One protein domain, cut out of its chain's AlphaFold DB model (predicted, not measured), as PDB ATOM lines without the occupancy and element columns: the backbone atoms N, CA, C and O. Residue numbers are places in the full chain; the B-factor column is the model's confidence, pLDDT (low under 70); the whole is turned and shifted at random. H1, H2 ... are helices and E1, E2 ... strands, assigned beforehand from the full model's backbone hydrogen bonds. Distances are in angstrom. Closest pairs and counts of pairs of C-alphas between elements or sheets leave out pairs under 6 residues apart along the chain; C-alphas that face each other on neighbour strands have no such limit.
ATOM      1  N   LEU A 136     558.473 564.684 437.121       57.88
ATOM      2  CA  LEU A 136     559.086 563.728 438.065       57.88
ATOM      3  C   LEU A 136     558.723 563.963 439.550       57.88
ATOM      4  O   LEU A 136     557.952 564.857 439.876       57.88
ATOM      5  N   ASP A 137     559.184 563.072 440.437       50.84
ATOM      6  CA  ASP A 137     558.707 562.966 441.827       50.84
ATOM      7  C   ASP A 137     559.017 564.223 442.661       50.84
ATOM      8  O   ASP A 137     560.165 564.487 443.033       50.84
ATOM      9  N   VAL A 138     557.960 564.964 443.000       50.66
ATOM     10  CA  VAL A 138     557.985 566.197 443.802       50.66
ATOM     11  C   VAL A 138     558.473 565.941 445.239       50.66
ATOM     12  O   VAL A 138     558.837 566.879 445.938       50.66
ATOM     13  N   ALA A 139     558.525 564.690 445.711       47.06
ATOM     14  CA  ALA A 139     559.043 564.347 447.037       47.06
ATOM     15  C   ALA A 139     560.554 564.035 447.061       47.06
ATOM     16  O   ALA A 139     561.116 563.821 448.141       47.06
ATOM     17  N   SER A 140     561.230 564.011 445.905       53.12
ATOM     18  CA  SER A 140     562.659 563.697 445.824       53.12
ATOM     19  C   SER A 140     563.521 564.855 446.341       53.12
ATOM     20  O   SER A 140     563.728 565.870 445.675       53.12
ATOM     21  N   LEU A 141     564.065 564.690 447.549       58.97
ATOM     22  CA  LEU A 141     565.043 565.601 448.165       58.97
ATOM     23  C   LEU A 141     566.493 565.255 447.791       58.97
ATOM     24  O   LEU A 141     567.433 565.780 448.390       58.97
ATOM     25  N   GLU A 142     566.685 564.341 446.839       66.56
ATOM     26  CA  GLU A 142     568.007 563.845 446.494       66.56
ATOM     27  C   GLU A 142     568.806 564.838 445.668       66.56
ATOM     28  O   GLU A 142     568.319 565.492 444.745       66.56
ATOM     29  N   ASN A 143     570.098 564.865 445.962       75.31
ATOM     30  CA  ASN A 143     571.051 565.620 445.179       75.31
ATOM     31  C   ASN A 143     571.348 564.875 443.876       75.31
ATOM     32  O   ASN A 143     571.820 563.735 443.876       75.31
ATOM     33  N   ILE A 144     571.162 565.561 442.761       77.56
ATOM     34  CA  ILE A 144     571.381 565.027 441.414       77.56
ATOM     35  C   ILE A 144     572.454 565.832 440.680       77.56
ATOM     36  O   ILE A 144     572.754 566.985 441.014       77.56
ATOM     37  N   LYS A 145     573.067 565.217 439.669       83.25
ATOM     38  CA  LYS A 145     574.030 565.874 438.781       83.25
ATOM     39  C   LYS A 145     573.703 565.554 437.333       83.25
ATOM     40  O   LYS A 145     573.415 564.409 437.010       83.25
ATOM     41  N   ILE A 146     573.825 566.541 436.451       86.69
ATOM     42  CA  ILE A 146     573.881 566.276 435.009       86.69
ATOM     43  C   ILE A 146     575.210 565.582 434.723       86.69
ATOM     44  O   ILE A 146     576.275 566.160 434.943       86.69
ATOM     45  N   LYS A 147     575.141 564.339 434.263       85.31
ATOM     46  CA  LYS A 147     576.290 563.522 433.874       85.31
ATOM     47  C   LYS A 147     576.869 563.994 432.549       85.31
ATOM     48  O   LYS A 147     578.079 564.177 432.436       85.31
ATOM     49  N   ASP A 148     575.992 564.177 431.568       89.00
ATOM     50  CA  ASP A 148     576.343 564.549 430.204       89.00
ATOM     51  C   ASP A 148     575.173 565.260 429.515       89.00
ATOM     52  O   ASP A 148     574.011 565.098 429.909       89.00
ATOM     53  N   ILE A 149     575.499 566.035 428.480       93.38
ATOM     54  CA  ILE A 149     574.527 566.588 427.538       93.38
ATOM     55  C   ILE A 149     574.952 566.178 426.132       93.38
ATOM     56  O   ILE A 149     575.954 566.660 425.601       93.38
ATOM     57  N   GLN A 150     574.162 565.307 425.515       94.62
ATOM     58  CA  GLN A 150     574.375 564.868 424.145       94.62
ATOM     59  C   GLN A 150     573.672 565.815 423.181       94.62
ATOM     60  O   GLN A 150     572.471 566.052 423.287       94.62
ATOM     61  N   PHE A 151     574.424 566.341 422.218       95.31
ATOM     62  CA  PHE A 151     573.915 567.246 421.193       95.31
ATOM     63  C   PHE A 151     573.762 566.502 419.865       95.31
ATOM     64  O   PHE A 151     574.701 565.855 419.396       95.31
ATOM     65  N   ALA A 152     572.594 566.622 419.244       93.94
ATOM     66  CA  ALA A 152     572.304 566.137 417.900       93.94
ATOM     67  C   ALA A 152     571.665 567.260 417.072       93.94
ATOM     68  O   ALA A 152     571.436 568.356 417.582       93.94
ATOM     69  N   ASP A 153     571.393 567.021 415.784       91.19
ATOM     70  CA  ASP A 153     570.717 568.030 414.961       91.19
ATOM     71  C   ASP A 153     569.417 568.463 415.657       91.19
ATOM     72  O   ASP A 153     568.593 567.624 416.034       91.19
ATOM     73  N   LYS A 154     569.293 569.772 415.910       90.62
ATOM     74  CA  LYS A 154     568.135 570.404 416.557       90.62
ATOM     75  C   LYS A 154     567.747 569.905 417.957       90.62
ATOM     76  O   LYS A 154     566.655 570.243 418.417       90.62
ATOM     77  N   SER A 155     568.583 569.133 418.654       93.12
ATOM     78  CA  SER A 155     568.210 568.503 419.934       93.12
ATOM     79  C   SER A 155     569.367 568.372 420.928       93.12
ATOM     80  O   SER A 155     570.523 568.194 420.550       93.12
ATOM     81  N   ALA A 156     569.041 568.455 422.218       94.62
ATOM     82  CA  ALA A 156     569.967 568.270 423.327       94.62
ATOM     83  C   ALA A 156     569.343 567.352 424.388       94.62
ATOM     84  O   ALA A 156     568.269 567.651 424.914       94.62
ATOM     85  N   ALA A 157     570.020 566.249 424.693       92.44
ATOM     86  CA  ALA A 157     569.585 565.219 425.627       92.44
ATOM     87  C   ALA A 157     570.451 565.239 426.892       92.44
ATOM     88  O   ALA A 157     571.673 565.151 426.816       92.44
ATOM     89  N   PHE A 158     569.812 565.366 428.049       90.75
ATOM     90  CA  PHE A 158     570.423 565.462 429.366       90.75
ATOM     91  C   PHE A 158     570.316 564.111 430.067       90.75
ATOM     92  O   PHE A 158     569.212 563.593 430.251       90.75
ATOM     93  N   THR A 159     571.458 563.587 430.503       86.56
ATOM     94  CA  THR A 159     571.539 562.378 431.329       86.56
ATOM     95  C   THR A 159     571.913 562.769 432.750       86.56
ATOM     96  O   THR A 159     572.797 563.607 432.957       86.56
ATOM     97  N   PHE A 160     571.274 562.152 433.741       81.25
ATOM     98  CA  PHE A 160     571.472 562.474 435.154       81.25
ATOM     99  C   PHE A 160     572.060 561.290 435.917       81.25
ATOM    100  O   PHE A 160     571.660 560.149 435.709       81.25
ATOM    101  N   ASP A 161     572.982 561.591 436.828       75.38
ATOM    102  CA  ASP A 161     573.525 560.658 437.813       75.38
ATOM    103  C   ASP A 161     573.164 561.135 439.228       75.38
ATOM    104  O   ASP A 161     572.924 562.321 439.490       75.38
ATOM    105  N   LEU A 162     573.211 560.202 440.176       66.31
ATOM    106  CA  LEU A 162     573.007 560.502 441.590       66.31
ATOM    107  C   LEU A 162     574.263 561.079 442.197       66.31
ATOM    108  O   LEU A 162     575.364 560.574 441.975       66.31
ATOM    109  N   ALA A 163     574.112 562.109 443.026       59.34
ATOM    110  CA  ALA A 163     575.255 562.747 443.660       59.34
ATOM    111  C   ALA A 163     575.930 561.883 444.748       59.34
ATOM    112  O   ALA A 163     576.887 562.364 445.358       59.34
ATOM    113  N   GLY A 164     575.514 560.623 444.938       51.16
ATOM    114  CA  GLY A 164     576.256 559.612 445.696       51.16
ATOM    115  C   GLY A 164     575.551 559.010 446.915       51.16
ATOM    116  O   GLY A 164     576.214 558.281 447.648       51.16
ATOM    117  N   GLU A 165     574.258 559.265 447.141       49.19
ATOM    118  CA  GLU A 165     573.484 558.630 448.221       49.19
ATOM    119  C   GLU A 165     572.373 557.718 447.666       49.19
ATOM    120  O   GLU A 165     571.854 557.927 446.570       49.19
ATOM    121  N   SER A 166     572.080 556.631 448.389       43.78
ATOM    122  CA  SER A 166     571.016 555.685 448.039       43.78
ATOM    123  C   SER A 166     569.686 556.155 448.617       43.78
ATOM    124  O   SER A 166     569.568 556.357 449.823       43.78
ATOM    125  N   VAL A 167     568.675 556.233 447.759       49.44
ATOM    126  CA  VAL A 167     567.296 556.592 448.107       49.44
ATOM    127  C   VAL A 167     566.647 555.511 448.964       49.44
ATOM    128  O   VAL A 167     566.608 554.344 448.578       49.44
ATOM    129  N   GLY A 168     566.072 555.906 450.103       37.81
ATOM    130  CA  GLY A 168     565.286 555.010 450.959       37.81
ATOM    131  C   GLY A 168     563.916 554.621 450.384       37.81
ATOM    132  O   GLY A 168     563.364 553.613 450.810       37.81
ATOM    133  N   ASN A 169     563.397 555.386 449.412       40.81
ATOM    134  CA  ASN A 169     562.025 555.263 448.890       40.81
ATOM    135  C   ASN A 169     561.932 554.982 447.379       40.81
ATOM    136  O   ASN A 169     560.873 555.150 446.785       40.81
ATOM    137  N   GLY A 170     563.008 554.498 446.763       43.38
ATOM    138  CA  GLY A 170     562.875 553.726 445.530       43.38
ATOM    139  C   GLY A 170     563.378 554.376 444.254       43.38
ATOM    140  O   GLY A 170     563.954 553.624 443.488       43.38
ATOM    141  N   TYR A 171     563.294 555.694 444.012       51.31
ATOM    142  CA  TYR A 171     563.939 556.257 442.812       51.31
ATOM    143  C   TYR A 171     564.442 557.697 442.947       51.31
ATOM    144  O   TYR A 171     563.806 558.511 443.606       51.31
ATOM    145  N   PRO A 172     565.557 558.045 442.286       52.78
ATOM    146  CA  PRO A 172     566.212 559.333 442.436       52.78
ATOM    147  C   PRO A 172     566.192 560.113 441.116       52.78
ATOM    148  O   PRO A 172     567.225 560.487 440.558       52.78
ATOM    149  N   TYR A 173     564.996 560.282 440.561       63.88
ATOM    150  CA  TYR A 173     564.847 561.008 439.309       63.88
ATOM    151  C   TYR A 173     564.897 562.515 439.544       63.88
ATOM    152  O   TYR A 173     564.475 562.992 440.602       63.88
ATOM    153  N   PRO A 174     565.440 563.270 438.578       68.50
ATOM    154  CA  PRO A 174     565.569 564.702 438.730       68.50
ATOM    155  C   PRO A 174     564.209 565.380 438.738       68.50
ATOM    156  O   PRO A 174     563.485 565.264 437.769       68.50
ATOM    157  N   HIS A 175     563.852 566.136 439.772       74.25
ATOM    158  CA  HIS A 175     562.649 566.963 439.690       74.25
ATOM    159  C   HIS A 175     562.928 568.148 438.744       74.25
ATOM    160  O   HIS A 175     563.884 568.903 438.952       74.25
ATOM    161  N   ILE A 176     562.129 568.294 437.679       77.19
ATOM    162  CA  ILE A 176     562.304 569.333 436.653       77.19
ATOM    163  C   ILE A 176     560.986 570.067 436.415       77.19
ATOM    164  O   ILE A 176     560.056 569.467 435.890       77.19
ATOM    165  N   SER A 177     560.920 571.373 436.675       74.81
ATOM    166  CA  SER A 177     559.763 572.182 436.257       74.81
ATOM    167  C   SER A 177     560.040 572.935 434.963       74.81
ATOM    168  O   SER A 177     561.127 573.484 434.774       74.81
ATOM    169  N   VAL A 178     559.053 573.039 434.077       76.88
ATOM    170  CA  VAL A 178     559.173 573.794 432.823       76.88
ATOM    171  C   VAL A 178     558.148 574.914 432.777       76.88
ATOM    172  O   VAL A 178     556.954 574.688 432.961       76.88
ATOM    173  N   LYS A 179     558.626 576.128 432.482       78.75
ATOM    174  CA  LYS A 179     557.801 577.314 432.258       78.75
ATOM    175  C   LYS A 179     558.128 578.000 430.941       78.75
ATOM    176  O   LYS A 179     559.290 578.094 430.558       78.75
ATOM    177  N   LYS A 180     557.107 578.509 430.254       81.50
ATOM    178  CA  LYS A 180     557.240 579.257 428.996       81.50
ATOM    179  C   LYS A 180     556.587 580.627 429.143       81.50
ATOM    180  O   LYS A 180     555.408 580.713 429.467       81.50
ATOM    181  N   ASP A 181     557.340 581.679 428.851       83.44
ATOM    182  CA  ASP A 181     556.844 583.054 428.781       83.44
ATOM    183  C   ASP A 181     556.986 583.614 427.354       83.44
ATOM    184  O   ASP A 181     557.805 583.137 426.563       83.44
ATOM    185  N   ILE A 182     556.206 584.651 427.036       84.12
ATOM    186  CA  ILE A 182     556.320 585.428 425.794       84.12
ATOM    187  C   ILE A 182     556.788 586.835 426.153       84.12
ATOM    188  O   ILE A 182     556.143 587.522 426.948       84.12
ATOM    189  N   ASP A 183     557.877 587.286 425.537       85.88
ATOM    190  CA  ASP A 183     558.292 588.683 425.616       85.88
ATOM    191  C   ASP A 183     557.524 589.499 424.571       85.88
ATOM    192  O   ASP A 183     557.861 589.519 423.388       85.88
ATOM    193  N   LEU A 184     556.460 590.169 425.015       81.69
ATOM    194  CA  LEU A 184     555.620 591.003 424.153       81.69
ATOM    195  C   LEU A 184     556.285 592.335 423.760       81.69
ATOM    196  O   LEU A 184     555.764 593.036 422.884       81.69
ATOM    197  N   GLU A 185     557.391 592.711 424.408       83.88
ATOM    198  CA  GLU A 185     558.148 593.923 424.084       83.88
ATOM    199  C   GLU A 185     559.102 593.682 422.906       83.88
ATOM    200  O   GLU A 185     559.329 594.587 422.097       83.88
ATOM    201  N   LYS A 186     559.587 592.445 422.740       81.44
ATOM    202  CA  LYS A 186     560.314 591.998 421.544       81.44
ATOM    203  C   LYS A 186     559.341 591.633 420.418       81.44
ATOM    204  O   LYS A 186     558.594 590.665 420.502       81.44
ATOM    205  N   LYS A 187     559.380 592.395 419.319       69.88
ATOM    206  CA  LYS A 187     558.555 592.156 418.120       69.88
ATOM    207  C   LYS A 187     559.412 592.114 416.855       69.88
ATOM    208  O   LYS A 187     560.170 593.050 416.611       69.88
ATOM    209  N   ASP A 188     559.240 591.074 416.040       75.81
ATOM    210  CA  ASP A 188     559.766 590.974 414.668       75.81
ATOM    211  C   ASP A 188     558.656 590.476 413.729       75.81
ATOM    212  O   ASP A 188     558.457 589.275 413.542       75.81
ATOM    213  N   GLY A 189     557.883 591.413 413.171       80.06
ATOM    214  CA  GLY A 189     556.693 591.085 412.383       80.06
ATOM    215  C   GLY A 189     555.689 590.266 413.200       80.06
ATOM    216  O   GLY A 189     555.331 590.667 414.307       80.06
ATOM    217  N   ASP A 190     555.277 589.120 412.657       77.25
ATOM    218  CA  ASP A 190     554.371 588.167 413.315       77.25
ATOM    219  C   ASP A 190     555.111 587.137 414.193       77.25
ATOM    220  O   ASP A 190     554.486 586.251 414.773       77.25
ATOM    221  N   LYS A 191     556.448 587.216 414.298       78.75
ATOM    222  CA  LYS A 191     557.223 586.284 415.122       78.75
ATOM    223  C   LYS A 191     557.134 586.665 416.593       78.75
ATOM    224  O   LYS A 191     557.384 587.812 416.971       78.75
ATOM    225  N   LEU A 192     556.856 585.665 417.418       82.94
ATOM    226  CA  LEU A 192     556.858 585.775 418.870       82.94
ATOM    227  C   LEU A 192     558.232 585.405 419.436       82.94
ATOM    228  O   LEU A 192     558.921 584.525 418.909       82.94
ATOM    229  N   TYR A 193     558.629 586.099 420.503       86.12
ATOM    230  CA  TYR A 193     559.847 585.806 421.249       86.12
ATOM    231  C   TYR A 193     559.501 585.033 422.515       86.12
ATOM    232  O   TYR A 193     558.805 585.544 423.394       86.12
ATOM    233  N   TYR A 194     559.995 583.804 422.600       87.06
ATOM    234  CA  TYR A 194     559.713 582.901 423.706       87.06
ATOM    235  C   TYR A 194     560.882 582.831 424.672       87.06
ATOM    236  O   TYR A 194     562.040 582.851 424.258       87.06
ATOM    237  N   ILE A 195     560.562 582.698 425.957       89.94
ATOM    238  CA  ILE A 195     561.514 582.461 427.039       89.94
ATOM    239  C   ILE A 195     561.104 581.165 427.735       89.94
ATOM    240  O   ILE A 195     560.138 581.134 428.495       89.94
ATOM    241  N   TYR A 196     561.849 580.097 427.481       88.44
ATOM    242  CA  TYR A 196     561.703 578.814 428.158       88.44
ATOM    243  C   TYR A 196     562.566 578.795 429.417       88.44
ATOM    244  O   TYR A 196     563.720 579.218 429.390       88.44
ATOM    245  N   LYS A 197     562.006 578.315 430.521       88.44
ATOM    246  CA  LYS A 197     562.606 578.238 431.852       88.44
ATOM    247  C   LYS A 197     562.521 576.793 432.325       88.44
ATOM    248  O   LYS A 197     561.428 576.305 432.586       88.44
ATOM    249  N   PHE A 198     563.662 576.135 432.437       87.56
ATOM    250  CA  PHE A 198     563.794 574.779 432.951       87.56
ATOM    251  C   PHE A 198     564.406 574.861 434.348       87.56
ATOM    252  O   PHE A 198     565.554 575.277 434.506       87.56
ATOM    253  N   TYR A 199     563.618 574.528 435.360       84.50
ATOM    254  CA  TYR A 199     564.017 574.490 436.758       84.50
ATOM    255  C   TYR A 199     564.455 573.078 437.082       84.50
ATOM    256  O   TYR A 199     563.619 572.194 437.190       84.50
ATOM    257  N   PHE A 200     565.753 572.858 437.224       85.44
ATOM    258  CA  PHE A 200     566.270 571.594 437.709       85.44
ATOM    259  C   PHE A 200     566.470 571.669 439.225       85.44
ATOM    260  O   PHE A 200     567.428 572.289 439.709       85.44
ATOM    261  N   HIS A 201     565.563 571.048 439.971       80.44
ATOM    262  CA  HIS A 201     565.557 571.066 441.432       80.44
ATOM    263  C   HIS A 201     566.610 570.107 441.990       80.44
ATOM    264  O   HIS A 201     566.864 569.044 441.433       80.44
ATOM    265  N   ASN A 202     567.259 570.501 443.083       79.25
ATOM    266  CA  ASN A 202     568.319 569.764 443.775       79.25
ATOM    267  C   ASN A 202     569.540 569.383 442.902       79.25
ATOM    268  O   ASN A 202     570.355 568.541 443.296       79.25
ATOM    269  N   ILE A 203     569.737 570.037 441.745       82.69
ATOM    270  CA  ILE A 203     570.981 569.923 440.962       82.69
ATOM    271  C   ILE A 203     572.154 570.549 441.703       82.69
ATOM    272  O   ILE A 203     572.102 571.702 442.131       82.69
ATOM    273  N   LYS A 204     573.253 569.790 441.791       79.50
ATOM    274  CA  LYS A 204     574.482 570.198 442.486       79.50
ATOM    275  C   LYS A 204     575.659 570.548 441.590       79.50
ATOM    276  O   LYS A 204     576.656 571.042 442.114       79.50
ATOM    277  N   ASN A 205     575.605 570.272 440.288       81.50
ATOM    278  CA  ASN A 205     576.685 570.648 439.378       81.50
ATOM    279  C   ASN A 205     576.362 571.904 438.567       81.50
ATOM    280  O   ASN A 205     575.214 572.188 438.239       81.50
ATOM    281  N   GLU A 206     577.413 572.653 438.249       84.75
ATOM    282  CA  GLU A 206     577.332 573.853 437.423       84.75
ATOM    283  C   GLU A 206     577.297 573.484 435.936       84.75
ATOM    284  O   GLU A 206     577.933 572.521 435.499       84.75
ATOM    285  N   PHE A 207     576.591 574.289 435.144       91.00
ATOM    286  CA  PHE A 207     576.655 574.200 433.691       91.00
ATOM    287  C   PHE A 207     577.981 574.771 433.195       91.00
ATOM    288  O   PHE A 207     578.330 575.912 433.501       91.00
ATOM    289  N   SER A 208     578.705 573.998 432.387       92.12
ATOM    290  CA  SER A 208     579.905 574.505 431.728       92.12
ATOM    291  C   SER A 208     579.540 575.534 430.651       92.12
ATOM    292  O   SER A 208     578.474 575.466 430.032       92.12
ATOM    293  N   GLN A 209     580.448 576.476 430.375       93.69
ATOM    294  CA  GLN A 209     580.251 577.428 429.275       93.69
ATOM    295  C   GLN A 209     580.149 576.712 427.918       93.69
ATOM    296  O   GLN A 209     579.374 577.125 427.065       93.69
ATOM    297  N   GLU A 210     580.873 575.602 427.746       95.00
ATOM    298  CA  GLU A 210     580.794 574.761 426.549       95.00
ATOM    299  C   GLU A 210     579.383 574.198 426.338       95.00
ATOM    300  O   GLU A 210     578.850 574.270 425.233       95.00
ATOM    301  N   TRP A 211     578.739 573.695 427.397       94.81
ATOM    302  CA  TRP A 211     577.352 573.240 427.318       94.81
ATOM    303  C   TRP A 211     576.401 574.373 426.941       94.81
ATOM    304  O   TRP A 211     575.527 574.176 426.102       94.81
ATOM    305  N   ILE A 212     576.583 575.562 427.520       95.62
ATOM    306  CA  ILE A 212     575.759 576.741 427.218       95.62
ATOM    307  C   ILE A 212     575.905 577.146 425.743       95.62
ATOM    308  O   ILE A 212     574.900 577.362 425.061       95.62
ATOM    309  N   ASP A 213     577.134 577.205 425.232       96.06
ATOM    310  CA  ASP A 213     577.422 577.588 423.846       96.06
ATOM    311  C   ASP A 213     576.887 576.545 422.844       96.06
ATOM    312  O   ASP A 213     576.307 576.900 421.808       96.06
ATOM    313  N   ASN A 214     577.012 575.255 423.176       96.62
ATOM    314  CA  ASN A 214     576.475 574.159 422.371       96.62
ATOM    315  C   ASN A 214     574.944 574.131 422.386       96.62
ATOM    316  O   ASN A 214     574.346 573.968 421.323       96.62
ATOM    317  N   LEU A 215     574.294 574.355 423.536       95.81
ATOM    318  CA  LEU A 215     572.834 574.498 423.629       95.81
ATOM    319  C   LEU A 215     572.349 575.648 422.751       95.81
ATOM    320  O   LEU A 215     571.409 575.481 421.973       95.81
ATOM    321  N   LYS A 216     573.026 576.799 422.839       94.88
ATOM    322  CA  LYS A 216     572.688 577.985 422.053       94.88
ATOM    323  C   LYS A 216     572.731 577.697 420.555       94.88
ATOM    324  O   LYS A 216     571.796 578.036 419.835       94.88
ATOM    325  N   THR A 217     573.800 577.047 420.103       94.38
ATOM    326  CA  THR A 217     574.002 576.715 418.688       94.38
ATOM    327  C   THR A 217     573.024 575.638 418.213       94.38
ATOM    328  O   THR A 217     572.367 575.811 417.192       94.38
ATOM    329  N   THR A 218     572.895 574.548 418.970       94.38
ATOM    330  CA  THR A 218     572.116 573.358 418.594       94.38
ATOM    331  C   THR A 218     570.619 573.638 418.526       94.38
ATOM    332  O   THR A 218     569.943 573.182 417.610       94.38
ATOM    333  N   LEU A 219     570.100 574.423 419.472       92.25
ATOM    334  CA  LEU A 219     568.678 574.765 419.548       92.25
ATOM    335  C   LEU A 219     568.345 576.073 418.816       92.25
ATOM    336  O   LEU A 219     567.226 576.571 418.938       92.25
ATOM    337  N   ASN A 220     569.314 576.644 418.085       90.38
ATOM    338  CA  ASN A 220     569.189 577.928 417.393       90.38
ATOM    339  C   ASN A 220     568.597 579.028 418.302       90.38
ATOM    340  O   ASN A 220     567.681 579.764 417.924       90.38
ATOM    341  N   ALA A 221     569.085 579.090 419.542       91.44
ATOM    342  CA  ALA A 221     568.595 580.015 420.551       91.44
ATOM    343  C   ALA A 221     569.309 581.369 420.455       91.44
ATOM    344  O   ALA A 221     570.521 581.455 420.247       91.44
ATOM    345  N   GLU A 222     568.562 582.446 420.681       91.75
ATOM    346  CA  GLU A 222     569.112 583.803 420.731       91.75
ATOM    347  C   GLU A 222     569.947 583.998 422.003       91.75
ATOM    348  O   GLU A 222     571.026 584.600 421.988       91.75
ATOM    349  N   GLU A 223     569.468 583.435 423.112       93.25
ATOM    350  CA  GLU A 223     570.091 583.548 424.424       93.25
ATOM    351  C   GLU A 223     569.903 582.262 425.229       93.25
ATOM    352  O   GLU A 223     568.805 581.711 425.291       93.25
ATOM    353  N   VAL A 224     570.980 581.815 425.875       96.00
ATOM    354  CA  VAL A 224     570.964 580.742 426.870       96.00
ATOM    355  C   VAL A 224     571.637 581.282 428.123       96.00
ATOM    356  O   VAL A 224     572.738 581.827 428.044       96.00
ATOM    357  N   SER A 225     570.978 581.166 429.272       94.25
ATOM    358  CA  SER A 225     571.540 581.583 430.558       94.25
ATOM    359  C   SER A 225     571.204 580.586 431.653       94.25
ATOM    360  O   SER A 225     570.182 579.904 431.598       94.25
ATOM    361  N   VAL A 226     572.075 580.505 432.653       93.31
ATOM    362  CA  VAL A 226     571.935 579.591 433.784       93.31
ATOM    363  C   VAL A 226     572.064 580.390 435.071       93.31
ATOM    364  O   VAL A 226     572.971 581.212 435.204       93.31
ATOM    365  N   VAL A 227     571.134 580.190 435.999       90.56
ATOM    366  CA  VAL A 227     571.079 580.912 437.274       90.56
ATOM    367  C   VAL A 227     570.751 579.924 438.385       90.56
ATOM    368  O   VAL A 227     569.739 579.234 438.310       90.56
ATOM    369  N   SER A 228     571.574 579.864 439.428       87.50
ATOM    370  CA  SER A 228     571.212 579.130 440.643       87.50
ATOM    371  C   SER A 228     570.049 579.827 441.343       87.50
ATOM    372  O   SER A 228     570.020 581.058 441.426       87.50
ATOM    373  N   TYR A 229     569.103 579.058 441.864       83.81
ATOM    374  CA  TYR A 229     568.035 579.578 442.709       83.81
ATOM    375  C   TYR A 229     567.995 578.817 444.028       83.81
ATOM    376  O   TYR A 229     568.352 577.646 444.105       83.81
ATOM    377  N   ASP A 230     567.553 579.519 445.059       77.88
ATOM    378  CA  ASP A 230     567.324 578.981 446.389       77.88
ATOM    379  C   ASP A 230     565.918 579.425 446.790       77.88
ATOM    380  O   ASP A 230     565.676 580.620 446.998       77.88
ATOM    381  N   ASN A 231     564.960 578.494 446.748       66.31
ATOM    382  CA  ASN A 231     563.596 578.750 447.178       66.31
ATOM    383  C   ASN A 231     563.341 578.005 448.499       66.31
ATOM    384  O   ASN A 231     563.237 576.777 448.484       66.31
ATOM    385  N   PRO A 232     563.187 578.729 449.623       53.50
ATOM    386  CA  PRO A 232     563.047 578.121 450.945       53.50
ATOM    387  C   PRO A 232     561.766 577.291 451.112       53.50
ATOM    388  O   PRO A 232     561.700 576.478 452.030       53.50
ATOM    389  N   ASP A 233     560.766 577.497 450.249       48.59
ATOM    390  CA  ASP A 233     559.462 576.837 450.331       48.59
ATOM    391  C   ASP A 233     559.323 575.645 449.367       48.59
ATOM    392  O   ASP A 233     558.391 574.859 449.518       48.59
ATOM    393  N   THR A 234     560.205 575.514 448.366       54.97
ATOM    394  CA  THR A 234     560.109 574.457 447.338       54.97
ATOM    395  C   THR A 234     561.415 573.678 447.226       54.97
ATOM    396  O   THR A 234     561.512 572.632 447.852       54.97
ATOM    397  N   PHE A 235     562.433 574.173 446.514       66.50
ATOM    398  CA  PHE A 235     563.750 573.528 446.403       66.50
ATOM    399  C   PHE A 235     564.861 574.542 446.077       66.50
ATOM    400  O   PHE A 235     564.606 575.611 445.514       66.50
ATOM    401  N   GLU A 236     566.113 574.191 446.378       78.12
ATOM    402  CA  GLU A 236     567.298 574.828 445.782       78.12
ATOM    403  C   GLU A 236     567.647 574.138 444.455       78.12
ATOM    404  O   GLU A 236     567.380 572.951 444.286       78.12
ATOM    405  N   GLY A 237     568.239 574.839 443.490       85.62
ATOM    406  CA  GLY A 237     568.536 574.223 442.198       85.62
ATOM    407  C   GLY A 237     569.120 575.156 441.148       85.62
ATOM    408  O   GLY A 237     569.680 576.215 441.441       85.62
ATOM    409  N   THR A 238     568.997 574.734 439.890       89.44
ATOM    410  CA  THR A 238     569.525 575.453 438.727       89.44
ATOM    411  C   THR A 238     568.421 575.767 437.727       89.44
ATOM    412  O   THR A 238     567.731 574.876 437.247       89.44
ATOM    413  N   LEU A 239     568.272 577.044 437.377       90.19
ATOM    414  CA  LEU A 239     567.364 577.522 436.342       90.19
ATOM    415  C   LEU A 239     568.133 577.728 435.035       90.19
ATOM    416  O   LEU A 239     568.949 578.644 434.933       90.19
ATOM    417  N   LEU A 240     567.819 576.924 434.023       93.31
ATOM    418  CA  LEU A 240     568.251 577.114 432.641       93.31
ATOM    419  C   LEU A 240     567.181 577.906 431.883       93.31
ATOM    420  O   LEU A 240     566.033 577.482 431.783       93.31
ATOM    421  N   LYS A 241     567.556 579.056 431.324       94.19
ATOM    422  CA  LYS A 241     566.693 579.859 430.457       94.19
ATOM    423  C   LYS A 241     567.169 579.766 429.019       94.19
ATOM    424  O   LYS A 241     568.340 580.029 428.754       94.19
ATOM    425  N   ILE A 242     566.258 579.469 428.103       93.75
ATOM    426  CA  ILE A 242     566.515 579.434 426.663       93.75
ATOM    427  C   ILE A 242     565.514 580.357 425.980       93.75
ATOM    428  O   ILE A 242     564.308 580.171 426.109       93.75
ATOM    429  N   SER A 243     566.015 581.358 425.258       92.31
ATOM    430  CA  SER A 243     565.180 582.316 424.538       92.31
ATOM    431  C   SER A 243     565.345 582.161 423.033       92.31
ATOM    432  O   SER A 243     566.472 582.121 422.537       92.31
ATOM    433  N   CYS A 244     564.240 582.092 422.293       89.38
ATOM    434  CA  CYS A 244     564.259 581.884 420.845       89.38
ATOM    435  C   CYS A 244     563.054 582.531 420.141       89.38
ATOM    436  O   CYS A 244     562.032 582.844 420.752       89.38
ATOM    437  N   TRP A 245     563.195 582.738 418.831       83.62
ATOM    438  CA  TRP A 245     562.167 583.298 417.951       83.62
ATOM    439  C   TRP A 245     561.497 582.179 417.136       83.62
ATOM    440  O   TRP A 245     561.980 581.923 416.039       83.62
ATOM    441  N   TYR A 246     560.454 581.480 417.613       70.94
ATOM    442  CA  TYR A 246     559.778 580.447 416.787       70.94
ATOM    443  C   TYR A 246     558.453 579.891 417.350       70.94
ATOM    444  O   TYR A 246     558.336 579.706 418.554       70.94
ATOM    445  N   GLU A 247     557.524 579.503 416.462       62.56
ATOM    446  CA  GLU A 247     556.362 578.619 416.715       62.56
ATOM    447  C   GLU A 247     556.526 577.336 415.866       62.56
ATOM    448  O   GLU A 247     556.796 577.468 414.670       62.56
ATOM    449  N   PRO A 248     556.413 576.117 416.434       58.38
ATOM    450  CA  PRO A 248     555.903 575.816 417.780       58.38
ATOM    451  C   PRO A 248     556.916 576.044 418.924       58.38
ATOM    452  O   PRO A 248     556.565 575.922 420.099       58.38
ATOM    453  N   GLY A 249     558.151 576.445 418.601       75.19
ATOM    454  CA  GLY A 249     559.214 576.722 419.572       75.19
ATOM    455  C   GLY A 249     559.922 575.447 420.046       75.19
ATOM    456  O   GLY A 249     559.994 574.471 419.303       75.19
ATOM    457  N   LEU A 250     560.488 575.459 421.257       81.38
ATOM    458  CA  LEU A 250     561.113 574.270 421.850       81.38
ATOM    459  C   LEU A 250     560.052 573.259 422.299       81.38
ATOM    460  O   LEU A 250     559.041 573.638 422.897       81.38
ATOM    461  N   LYS A 251     560.346 571.978 422.076       81.94
ATOM    462  CA  LYS A 251     559.611 570.823 422.591       81.94
ATOM    463  C   LYS A 251     560.474 570.036 423.574       81.94
ATOM    464  O   LYS A 251     561.700 570.163 423.584       81.94
ATOM    465  N   VAL A 252     559.816 569.230 424.404       79.06
ATOM    466  CA  VAL A 252     560.447 568.419 425.449       79.06
ATOM    467  C   VAL A 252     559.982 566.975 425.317       79.06
ATOM    468  O   VAL A 252     558.808 566.722 425.052       79.06
ATOM    469  N   LYS A 253     560.904 566.036 425.503       75.25
ATOM    470  CA  LYS A 253     560.646 564.598 425.564       75.25
ATOM    471  C   LYS A 253     561.363 564.014 426.774       75.25
ATOM    472  O   LYS A 253     562.480 564.430 427.072       75.25
ATOM    473  N   ILE A 254     560.742 563.051 427.445       71.75
ATOM    474  CA  ILE A 254     561.385 562.275 428.506       71.75
ATOM    475  C   ILE A 254     561.375 560.818 428.076       71.75
ATOM    476  O   ILE A 254     560.305 560.240 427.892       71.75
ATOM    477  N   ASP A 255     562.563 560.249 427.923       71.19
ATOM    478  CA  ASP A 255     562.733 558.818 427.726       71.19
ATOM    479  C   ASP A 255     562.974 558.176 429.095       71.19
ATOM    480  O   ASP A 255     563.924 558.515 429.811       71.19
ATOM    481  N   LEU A 256     562.042 557.303 429.477       63.38
ATOM    482  CA  LEU A 256     562.083 556.531 430.713       63.38
ATOM    483  C   LEU A 256     562.654 555.139 430.406       63.38
ATOM    484  O   LEU A 256     562.488 554.654 429.290       63.38
ATOM    485  N   PRO A 257     563.338 554.494 431.359       59.97
ATOM    486  CA  PRO A 257     563.906 553.175 431.127       59.97
ATOM    487  C   PRO A 257     562.825 552.092 430.980       59.97
ATOM    488  O   PRO A 257     561.931 551.986 431.815       59.97
ATOM    489  N   ASP A 258     562.961 551.260 429.944       53.78
ATOM    490  CA  ASP A 258     561.982 550.234 429.541       53.78
ATOM    491  C   ASP A 258     562.077 548.903 430.329       53.78
ATOM    492  O   ASP A 258     561.396 547.940 429.982       53.78
ATOM    493  N   SER A 259     562.948 548.775 431.342       52.56
ATOM    494  CA  SER A 259     563.274 547.466 431.945       52.56
ATOM    495  C   SER A 259     562.969 547.326 433.437       52.56
ATOM    496  O   SER A 259     563.308 548.203 434.227       52.56
ATOM    497  N   ASP A 260     562.490 546.132 433.810       49.62
ATOM    498  CA  ASP A 260     562.334 545.614 435.184       49.62
ATOM    499  C   ASP A 260     563.641 545.578 436.009       49.62
ATOM    500  O   ASP A 260     563.614 545.437 437.234       49.62
ATOM    501  N   ASP A 261     564.799 545.691 435.353       45.25
ATOM    502  CA  ASP A 261     566.109 545.706 435.999       45.25
ATOM    503  C   ASP A 261     566.543 547.150 436.327       45.25
ATOM    504  O   ASP A 261     566.835 547.970 435.456       45.25
ATOM    505  N   PHE A 262     566.607 547.454 437.623       49.19
ATOM    506  CA  PHE A 262     567.121 548.706 438.190       49.19
ATOM    507  C   PHE A 262     568.630 548.937 437.923       49.19
ATOM    508  O   PHE A 262     569.405 547.985 438.064       49.19
ATOM    509  N   PRO A 263     569.120 550.194 437.765       55.16
ATOM    510  CA  PRO A 263     568.440 551.438 437.392       55.16
ATOM    511  C   PRO A 263     568.810 551.852 435.953       55.16
ATOM    512  O   PRO A 263     569.989 552.016 435.627       55.16
ATOM    513  N   GLY A 264     567.815 552.050 435.089       58.50
ATOM    514  CA  GLY A 264     568.044 552.649 433.775       58.50
ATOM    515  C   GLY A 264     568.173 554.179 433.844       58.50
ATOM    516  O   GLY A 264     567.708 554.817 434.788       58.50
ATOM    517  N   GLU A 265     568.850 554.769 432.858       66.88
ATOM    518  CA  GLU A 265     569.061 556.219 432.779       66.88
ATOM    519  C   GLU A 265     567.772 556.921 432.315       66.88
ATOM    520  O   GLU A 265     567.176 556.524 431.315       66.88
ATOM    521  N   VAL A 266     567.348 557.979 433.017       70.44
ATOM    522  CA  VAL A 266     566.304 558.892 432.521       70.44
ATOM    523  C   VAL A 266     566.955 559.951 431.653       70.44
ATOM    524  O   VAL A 266     567.908 560.612 432.078       70.44
ATOM    525  N   ILE A 267     566.418 560.119 430.446       78.69
ATOM    526  CA  ILE A 267     566.930 561.077 429.472       78.69
ATOM    527  C   ILE A 267     565.883 562.163 429.255       78.69
ATOM    528  O   ILE A 267     564.785 561.915 428.757       78.69
ATOM    529  N   PHE A 268     566.243 563.392 429.609       84.19
ATOM    530  CA  PHE A 268     565.436 564.576 429.334       84.19
ATOM    531  C   PHE A 268     565.932 565.223 428.045       84.19
ATOM    532  O   PHE A 268     567.080 565.641 427.979       84.19
ATOM    533  N   THR A 269     565.098 565.329 427.017       86.56
ATOM    534  CA  THR A 269     565.488 565.869 425.709       86.56
ATOM    535  C   THR A 269     564.728 567.148 425.396       86.56
ATOM    536  O   THR A 269     563.500 567.167 425.416       86.56
ATOM    537  N   VAL A 270     565.455 568.204 425.032       88.50
ATOM    538  CA  VAL A 270     564.905 569.444 424.465       88.50
ATOM    539  C   VAL A 270     565.199 569.461 422.973       88.50
ATOM    540  O   VAL A 270     566.333 569.206 422.575       88.50
ATOM    541  N   TYR A 271     564.207 569.759 422.135       87.50
ATOM    542  CA  TYR A 271     564.376 569.732 420.681       87.50
ATOM    543  C   TYR A 271     563.552 570.795 419.944       87.50
ATOM    544  O   TYR A 271     562.626 571.386 420.500       87.50
ATOM    545  N   THR A 272     563.915 571.047 418.686       82.25
ATOM    546  CA  THR A 272     563.179 571.891 417.727       82.25
ATOM    547  C   THR A 272     562.751 571.057 416.520       82.25
ATOM    548  O   THR A 272     563.460 570.126 416.142       82.25
ATOM    549  N   GLU A 273     561.597 571.372 415.922       68.75
ATOM    550  CA  GLU A 273     561.124 570.730 414.678       68.75
ATOM    551  C   GLU A 273     561.806 571.290 413.421       68.75
ATOM    552  O   GLU A 273     562.168 572.490 413.368       68.75
TER     553      GLU A 273
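This is residues 136 to 273 of the 273 residues of an uncharacterized protein of Clostridium sp. CAG:242 (UniProt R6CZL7). Two strongly twisted four-stranded sheets lie partly face to face as a loose sandwich, one made of E1, E2, E8 and E7 and the other of E3, E4, E6 and E5. The one helix, H1, packs on both sheets at one side, where it bridges the edge strands E1 and E5, and E3 bends sharply at residue 185 near one end of the longest axis. The printed part has 138 residues with one named helix and eight named strands, in the order E1 E2 E3 E4 H1 E5 E6 E7 E8; the sheets run E1 - E2 - E8 - E7 and E3 - E4 - E6 - E5, both all antiparallel. The class is mostly strand. The whole is compact, with a radius of gyration of the C-alphas of 15.8 A, yet elongated, spanning 53 by 35 by 24 A.

E1, residues 144 to 152, begins at C-alpha 144 at (571.381, 565.027, 441.414) and is 23.6 A long. E2, residues 155 to 162, is also 23.6 A long. E3, residues 176 to 188, is the longest strand by residues; it measures 31.0 A and bends by 77 degrees at residue 185. E4, residues 191 to 201, is 31.5 A long. H1, residues 209 to 218, begins at C-alpha 209 at (580.251, 577.428, 429.275) and is 14.0 A long. E5, residues 223 to 230, measures 22.6 A, and E6, residues 236 to 245, 29.5 A. E7, residues 251 to 255, is 13.4 A long, and E8, residues 267 to 271, is 12.6 A long and ends at C-alpha 271 at (564.376, 569.732, 420.681).

E1 and E2 form a hairpin, with N 147 and O 159 within hydrogen-bond range at 2.8 A. E2 and E8 are antiparallel, with N 158 and O 268 2.7 A apart. E8 forms a hairpin with E7, with N 253 and O 269 at 2.8 A. From edge to edge of this sheet the strands' lines turn by 64 degrees. In the other sheet the hairpin E3 and E4 has N 197 and O 179 at 2.7 A. E4 and E6 are antiparallel, with N 196 and O 242 at 2.8 A, and the hairpin E5 and E6 has N 239 and O 227 at 2.8 A. Across this sheet the strands' lines turn by 45 degrees and the way across it by 68 degrees. E1 and E4 are only just apart, their closest C-alphas 8.4 A from each other. H1 is on both sheets. Its height over the sheet of E1 is 9.6 A; it lies over E1 and only just over E2, on which 3 of its C-alphas fall. On the local plane it runs slantwise to E1 at 35 degrees. The closest C-alphas of H1 and E1 are those of Thr 218 and Phe 151, 6.9 A apart. H1 has a height of 8.9 A over the other sheet, lies over E5 and runs slantwise to it at 47 degrees on the local plane. The closest C-alphas of H1 and E5 are those of Lys 216 and Val 224, 5.8 A apart. With H1 on one face, this sheet makes two layers, a helix layer and a strand layer. E4, H1 and E5 form a split strand-helix-strand unit, two strands running the same way with E6 between them, and its crossover is right-handed. In H1 every O i to N i+4 pair is within hydrogen-bond range.

The two C-alphas farthest apart are those of Gly 168 and Gly 189, at 53.5 A. The printed part has no cut and ends at Glu 273, the chain's last residue. The links from E2 to E3 and from E7 to E8 are long, with 13 and 11 residues. The mean pLDDT of the printed part is 77.3, and 39 residues are under 70, among them residues 136 to 142, 162 to 174 and 256 to 265.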